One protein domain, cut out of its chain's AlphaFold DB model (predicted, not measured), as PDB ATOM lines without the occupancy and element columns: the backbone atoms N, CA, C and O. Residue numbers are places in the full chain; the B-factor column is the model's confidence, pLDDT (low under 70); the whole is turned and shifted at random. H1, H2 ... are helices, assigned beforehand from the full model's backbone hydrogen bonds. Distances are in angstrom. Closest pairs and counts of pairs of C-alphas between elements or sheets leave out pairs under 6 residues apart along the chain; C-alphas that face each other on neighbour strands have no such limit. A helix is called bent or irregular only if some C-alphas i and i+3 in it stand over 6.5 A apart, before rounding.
ATOM      1  N   ALA A 238      34.100  -4.905 -37.943       88.88
ATOM      2  CA  ALA A 238      34.021  -5.462 -39.293       88.88
ATOM      3  C   ALA A 238      35.218  -5.054 -40.172       88.88
ATOM      4  O   ALA A 238      35.761  -5.882 -40.903       88.88
ATOM      5  N   GLU A 239      35.665  -3.797 -40.091       85.31
ATOM      6  CA  GLU A 239      36.862  -3.327 -40.805       85.31
ATOM      7  C   GLU A 239      38.136  -3.971 -40.259       85.31
ATOM      8  O   GLU A 239      39.020  -4.335 -41.034       85.31
ATOM      9  N   TRP A 240      38.212  -4.156 -38.941       87.81
ATOM     10  CA  TRP A 240      39.318  -4.857 -38.298       87.81
ATOM     11  C   TRP A 240      39.363  -6.333 -38.700       87.81
ATOM     12  O   TRP A 240      40.413  -6.847 -39.080       87.81
ATOM     13  N   GLU A 241      38.215  -7.012 -38.706       90.19
ATOM     14  CA  GLU A 241      38.116  -8.398 -39.162       90.19
ATOM     15  C   GLU A 241      38.515  -8.537 -40.641       90.19
ATOM     16  O   GLU A 241      39.253  -9.454 -41.007       90.19
ATOM     17  N   LEU A 242      38.072  -7.611 -41.498       87.12
ATOM     18  CA  LEU A 242      38.486  -7.560 -42.899       87.12
ATOM     19  C   LEU A 242      40.002  -7.355 -43.021       87.12
ATOM     20  O   LEU A 242      40.656  -8.063 -43.790       87.12
ATOM     21  N   TYR A 243      40.568  -6.421 -42.253       84.94
ATOM     22  CA  TYR A 243      42.002  -6.154 -42.227       84.94
ATOM     23  C   TYR A 243      42.809  -7.398 -41.843       84.94
ATOM     24  O   TYR A 243      43.777  -7.732 -42.534       84.94
ATOM     25  N   GLU A 244      42.399  -8.108 -40.793       87.69
ATOM     26  CA  GLU A 244      43.047  -9.339 -40.335       87.69
ATOM     27  C   GLU A 244      42.938 -10.450 -41.384       87.69
ATOM     28  O   GLU A 244      43.945 -11.066 -41.740       87.69
ATOM     29  N   LYS A 245      41.753 -10.661 -41.975       87.88
ATOM     30  CA  LYS A 245      41.547 -11.668 -43.033       87.88
ATOM     31  C   LYS A 245      42.410 -11.398 -44.265       87.88
ATOM     32  O   LYS A 245      43.054 -12.317 -44.781       87.88
ATOM     33  N   VAL A 246      42.458 -10.151 -44.733       85.00
ATOM     34  CA  VAL A 246      43.284  -9.760 -45.885       85.00
ATOM     35  C   VAL A 246      44.770  -9.845 -45.533       85.00
ATOM     36  O   VAL A 246      45.562 -10.348 -46.331       85.00
ATOM     37  N   SER A 247      45.168  -9.428 -44.330       84.19
ATOM     38  CA  SER A 247      46.553  -9.542 -43.861       84.19
ATOM     39  C   SER A 247      47.012 -10.995 -43.777       84.19
ATOM     40  O   SER A 247      48.098 -11.307 -44.267       84.19
ATOM     41  N   ALA A 248      46.181 -11.884 -43.232       85.44
ATOM     42  CA  ALA A 248      46.445 -13.315 -43.171       85.44
ATOM     43  C   ALA A 248      46.549 -13.925 -44.574       85.44
ATOM     44  O   ALA A 248      47.464 -14.701 -44.837       85.44
ATOM     45  N   TYR A 249      45.663 -13.543 -45.504       83.44
ATOM     46  CA  TYR A 249      45.749 -13.964 -46.905       83.44
ATOM     47  C   TYR A 249      47.085 -13.553 -47.535       83.44
ATOM     48  O   TYR A 249      47.817 -14.408 -48.031       83.44
ATOM     49  N   LEU A 250      47.454 -12.268 -47.446       81.25
ATOM     50  CA  LEU A 250      48.677 -11.716 -48.044       81.25
ATOM     51  C   LEU A 250      49.979 -12.306 -47.468       81.25
ATOM     52  O   LEU A 250      51.021 -12.217 -48.123       81.25
ATOM     53  N   GLN A 251      49.943 -12.922 -46.283       81.00
ATOM     54  CA  GLN A 251      51.097 -13.568 -45.641       81.00
ATOM     55  C   GLN A 251      51.298 -15.047 -46.033       81.00
ATOM     56  O   GLN A 251      52.359 -15.595 -45.758       81.00
ATOM     57  N   ARG A 252      50.344 -15.699 -46.717       82.81
ATOM     58  CA  ARG A 252      50.423 -17.141 -47.066       82.81
ATOM     59  C   ARG A 252      51.519 -17.464 -48.076       82.81
ATOM     60  O   ARG A 252      51.504 -16.885 -49.149       82.81
ATOM     61  N   GLU A 253      52.393 -18.438 -47.849       74.25
ATOM     62  CA  GLU A 253      53.505 -18.768 -48.769       74.25
ATOM     63  C   GLU A 253      53.118 -18.857 -50.258       74.25
ATOM     64  O   GLU A 253      53.826 -18.313 -51.108       74.25
ATOM     65  N   HIS A 254      51.930 -19.380 -50.571       73.06
ATOM     66  CA  HIS A 254      51.371 -19.393 -51.923       73.06
ATOM     67  C   HIS A 254      50.179 -18.437 -52.073       73.06
ATOM     68  O   HIS A 254      49.157 -18.567 -51.399       73.06
ATOM     69  N   LEU A 255      50.306 -17.491 -53.007       71.94
ATOM     70  CA  LEU A 255      49.258 -16.555 -53.412       71.94
ATOM     71  C   LEU A 255      48.962 -16.751 -54.897       71.94
ATOM     72  O   LEU A 255      49.811 -16.464 -55.733       71.94
ATOM     73  N   PHE A 256      47.754 -17.202 -55.226       69.31
ATOM     74  CA  PHE A 256      47.327 -17.342 -56.623       69.31
ATOM     75  C   PHE A 256      46.963 -15.998 -57.268       69.31
ATOM     76  O   PHE A 256      47.070 -15.857 -58.480       69.31
ATOM     77  N   ALA A 257      46.569 -15.003 -56.466       68.62
ATOM     78  CA  ALA A 257      46.128 -13.700 -56.964       68.62
ATOM     79  C   ALA A 257      47.266 -12.690 -57.199       68.62
ATOM     80  O   ALA A 257      47.033 -11.664 -57.829       68.62
ATOM     81  N   LEU A 258      48.484 -12.934 -56.690       69.94
ATOM     82  CA  LEU A 258      49.599 -11.981 -56.787       69.94
ATOM     83  C   LEU A 258      50.868 -12.636 -57.357       69.94
ATOM     84  O   LEU A 258      51.305 -13.663 -56.834       69.94
ATOM     85  N   PRO A 259      51.531 -12.025 -58.359       72.31
ATOM     86  CA  PRO A 259      52.810 -12.511 -58.870       72.31
ATOM     87  C   PRO A 259      53.896 -12.509 -57.786       72.31
ATOM     88  O   PRO A 259      54.112 -11.501 -57.105       72.31
ATOM     89  N   ALA A 260      54.650 -13.607 -57.674       69.12
ATOM     90  CA  ALA A 260      55.692 -13.775 -56.656       69.12
ATOM     91  C   ALA A 260      56.760 -12.658 -56.665       69.12
ATOM     92  O   ALA A 260      57.248 -12.256 -55.611       69.12
ATOM     93  N   SER A 261      57.080 -12.101 -57.840       71.50
ATOM     94  CA  SER A 261      58.113 -11.070 -58.026       71.50
ATOM     95  C   SER A 261      57.747  -9.682 -57.480       71.50
ATOM     96  O   SER A 261      58.642  -8.873 -57.249       71.50
ATOM     97  N   GLN A 262      56.460  -9.387 -57.258       69.94
ATOM     98  CA  GLN A 262      55.983  -8.063 -56.810       69.94
ATOM     99  C   GLN A 262      55.244  -8.105 -55.470       69.94
ATOM    100  O   GLN A 262      54.660  -7.112 -55.032       69.94
ATOM    101  N   ARG A 263      55.302  -9.253 -54.793       73.56
ATOM    102  CA  ARG A 263      54.495  -9.563 -53.619       73.56
ATOM    103  C   ARG A 263      54.608  -8.523 -52.503       73.56
ATOM    104  O   ARG A 263      53.594  -7.986 -52.080       73.56
ATOM    105  N   ALA A 264      55.822  -8.177 -52.076       74.62
ATOM    106  CA  ALA A 264      56.032  -7.228 -50.977       74.62
ATOM    107  C   ALA A 264      55.453  -5.832 -51.273       74.62
ATOM    108  O   ALA A 264      54.856  -5.194 -50.406       74.62
ATOM    109  N   LEU A 265      55.601  -5.369 -52.515       75.75
ATOM    110  CA  LEU A 265      55.141  -4.050 -52.938       75.75
ATOM    111  C   LEU A 265      53.612  -4.028 -53.064       75.75
ATOM    112  O   LEU A 265      52.972  -3.089 -52.597       75.75
ATOM    113  N   MET A 266      53.018  -5.098 -53.595       74.88
ATOM    114  CA  MET A 266      51.565  -5.226 -53.695       74.88
ATOM    115  C   MET A 266      50.892  -5.404 -52.336       74.88
ATOM    116  O   MET A 266      49.874  -4.768 -52.085       74.88
ATOM    117  N   THR A 267      51.498  -6.150 -51.409       78.38
ATOM    118  CA  THR A 267      51.037  -6.223 -50.016       78.38
ATOM    119  C   THR A 267      51.011  -4.843 -49.356       78.38
ATOM    120  O   THR A 267      50.040  -4.508 -48.679       78.38
ATOM    121  N   LEU A 268      52.038  -4.013 -49.572       79.12
ATOM    122  CA  LEU A 268      52.062  -2.639 -49.056       79.12
ATOM    123  C   LEU A 268      50.972  -1.761 -49.679       79.12
ATOM    124  O   LEU A 268      50.349  -0.977 -48.967       79.12
ATOM    125  N   VAL A 269      50.719  -1.901 -50.982       80.31
ATOM    126  CA  VAL A 269      49.648  -1.166 -51.671       80.31
ATOM    127  C   VAL A 269      48.276  -1.573 -51.134       80.31
ATOM    128  O   VAL A 269      47.511  -0.695 -50.748       80.31
ATOM    129  N   VAL A 270      47.985  -2.872 -51.018       78.56
ATOM    130  CA  VAL A 270      46.699  -3.366 -50.494       78.56
ATOM    131  C   VAL A 270      46.485  -2.928 -49.042       78.56
ATOM    132  O   VAL A 270      45.405  -2.458 -48.702       78.56
ATOM    133  N   ARG A 271      47.521  -2.977 -48.193       78.69
ATOM    134  CA  ARG A 271      47.445  -2.456 -46.814       78.69
ATOM    135  C   ARG A 271      47.197  -0.952 -46.759       78.69
ATOM    136  O   ARG A 271      46.446  -0.484 -45.908       78.69
ATOM    137  N   LYS A 272      47.820  -0.190 -47.657       79.88
ATOM    138  CA  LYS A 272      47.593   1.253 -47.757       79.88
ATOM    139  C   LYS A 272      46.160   1.565 -48.199       79.88
ATOM    140  O   LYS A 272      45.573   2.503 -47.675       79.88
ATOM    141  N   LEU A 273      45.609   0.784 -49.132       79.44
ATOM    142  CA  LEU A 273      44.220   0.918 -49.579       79.44
ATOM    143  C   LEU A 273      43.239   0.573 -48.450       79.44
ATOM    144  O   LEU A 273      42.370   1.394 -48.165       79.44
ATOM    145  N   LEU A 274      43.460  -0.539 -47.734       78.00
ATOM    146  CA  LEU A 274      42.726  -0.933 -46.519       78.00
ATOM    147  C   LEU A 274      42.647   0.185 -45.479       78.00
ATOM    148  O   LEU A 274      41.584   0.433 -44.925       78.00
ATOM    149  N   ALA A 275      43.765   0.870 -45.233       72.94
ATOM    150  CA  ALA A 275      43.818   1.972 -44.276       72.94
ATOM    151  C   ALA A 275      43.084   3.238 -44.754       72.94
ATOM    152  O   ALA A 275      42.831   4.131 -43.954       72.94
ATOM    153  N   SER A 276      42.784   3.347 -46.053       73.69
ATOM    154  CA  SER A 276      42.099   4.507 -46.635       73.69
ATOM    155  C   SER A 276      40.597   4.298 -46.822       73.69
ATOM    156  O   SER A 276      39.830   5.234 -46.624       73.69
ATOM    157  N   SER A 277      40.174   3.094 -47.221       77.25
ATOM    158  CA  SER A 277      38.771   2.707 -47.376       77.25
ATOM    159  C   SER A 277      38.664   1.194 -47.567       77.25
ATOM    160  O   SER A 277      39.360   0.615 -48.404       77.25
ATOM    161  N   SER A 278      37.738   0.560 -46.849       71.69
ATOM    162  CA  SER A 278      37.386  -0.855 -47.029       71.69
ATOM    163  C   SER A 278      36.808  -1.142 -48.424       71.69
ATOM    164  O   SER A 278      37.041  -2.217 -48.974       71.69
ATOM    165  N   PHE A 279      36.152  -0.157 -49.048       74.50
ATOM    166  CA  PHE A 279      35.633  -0.252 -50.416       74.50
ATOM    167  C   PHE A 279      36.725  -0.137 -51.485       74.50
ATOM    168  O   PHE A 279      36.571  -0.686 -52.564       74.50
ATOM    169  N   ALA A 280      37.867   0.502 -51.207       69.50
ATOM    170  CA  ALA A 280      38.933   0.667 -52.207       69.50
ATOM    171  C   ALA A 280      39.616  -0.658 -52.613       69.50
ATOM    172  O   ALA A 280      40.385  -0.708 -53.573       69.50
ATOM    173  N   ILE A 281      39.359  -1.738 -51.872       69.75
ATOM    174  CA  ILE A 281      39.916  -3.069 -52.129       69.75
ATOM    175  C   ILE A 281      39.064  -3.847 -53.125       69.75
ATOM    176  O   ILE A 281      39.626  -4.699 -53.814       69.75
ATOM    177  N   SER A 282      37.754  -3.572 -53.231       67.62
ATOM    178  CA  SER A 282      36.872  -4.314 -54.146       67.62
ATOM    179  C   SER A 282      37.418  -4.279 -55.567       67.62
ATOM    180  O   SER A 282      37.592  -5.328 -56.175       67.62
ATOM    181  N   ASP A 283      37.837  -3.096 -56.013       62.00
ATOM    182  CA  ASP A 283      38.317  -2.850 -57.375       62.00
ATOM    183  C   ASP A 283      39.730  -3.407 -57.621       62.00
ATOM    184  O   ASP A 283      40.156  -3.578 -58.759       62.00
ATOM    185  N   THR A 284      40.490  -3.674 -56.552       61.25
ATOM    186  CA  THR A 284      41.872  -4.181 -56.643       61.25
ATOM    187  C   THR A 284      41.933  -5.705 -56.537       61.25
ATOM    188  O   THR A 284      42.813  -6.332 -57.124       61.25
ATOM    189  N   CYS A 285      41.026  -6.314 -55.769       57.00
ATOM    190  CA  CYS A 285      40.972  -7.761 -55.563       57.00
ATOM    191  C   CYS A 285      40.010  -8.479 -56.521       57.00
ATOM    192  O   CYS A 285      40.184  -9.680 -56.730       57.00
ATOM    193  N   PHE A 286      39.052  -7.763 -57.111       50.47
ATOM    194  CA  PHE A 286      38.104  -8.276 -58.101       50.47
ATOM    195  C   PHE A 286      38.058  -7.331 -59.317       50.47
ATOM    196  O   PHE A 286      37.152  -6.503 -59.400       50.47
TER     197      PHE A 286
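AT A GLANCE: This is residues 238 to 286 of the 287 residues of the protein "Adenine-specific DNA-methyltransferase" of Parageobacillus thermantarcticus (UniProt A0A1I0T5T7). What shape does the backbone make? H2, the longest helix, and H1 run side by side in opposite directions as a widely spaced helical hairpin, and the short H3 folds back along the last part of H2, so that the three helix centres make a triangle. It is a small three-helix bundle, loosely formed, for H1 meets the other two helices through few contacts. What are its size and make-up? The 49 printed residues have three named helices, in the order H1, H2, H3, and no named strand, and the class is all helix. The whole is compact, with a radius of gyration of the C-alphas of 10.4 A, and elongated, spanning 29 by 17 by 17 A.

HOW THE PARTS SIT: How do the two longer helices stand to each other? H2, residues 260 to 274, and H1, residues 238 to 251, form a helical hairpin and only just touch, with 3 pairs of C-alphas within 8 A. They run opposite ways at a shallow tilt of 9 degrees; their closest C-alphas, those of Leu 250 and Thr 267, are 6.3 A apart. Where is the third helix? H3, residues 278 to 285, touches H2 at its residues 270 to 274 alone, and the two form a helical hairpin. The closest C-alphas, those of Leu 273 and Ala 280, are 5.9 A apart, and the helices run opposite ways at a shallow tilt of 24 degrees. H3 and H1 are close but not clearly touching, with the closest C-alphas, those of Glu 239 and Ser 278, 6.7 A apart; they run the same way at a shallow tilt of 31 degrees. What do the backbone N and O atoms show? Every O i to N i+4 pair is within hydrogen-bond range in H1, but 9 of 11 are in H2 and 1 of 4 in H3, where 2 of 5 O i to N i+3 pairs are within range.

IN THESE COORDINATES: Where is the longest helix? H2 measures 20.9 A from C-alpha 260 to C-alpha 274, at (42.726, -0.933, -46.519). It is irregular: C-alphas 261 and 264 are 8.3 A apart. Where are the other two? H1 begins with C-alpha 238 at (34.021, -5.462, -39.293) and measures 19.9 A. H3 measures 11.5 A and ends with C-alpha 285 at (40.972, -7.761, -55.563); it is neither bent nor irregular, but only just: C-alphas 280 and 283 are 6.3 A apart.

THE WHOLE: How far does it reach, and is it unbroken? The two C-alphas farthest apart, those of Ala 238 and Ser 261, are 31.0 A apart, and the printed part has no cut. How are the helices linked? H2 and H3 are joined by a tight link of 3 residues, H1 and H2 by a short one of 8. Where is confidence low? The mean pLDDT of the printed part is 76.2, and residues 256 to 258, 260, 262 and 280 to 286 are under 70.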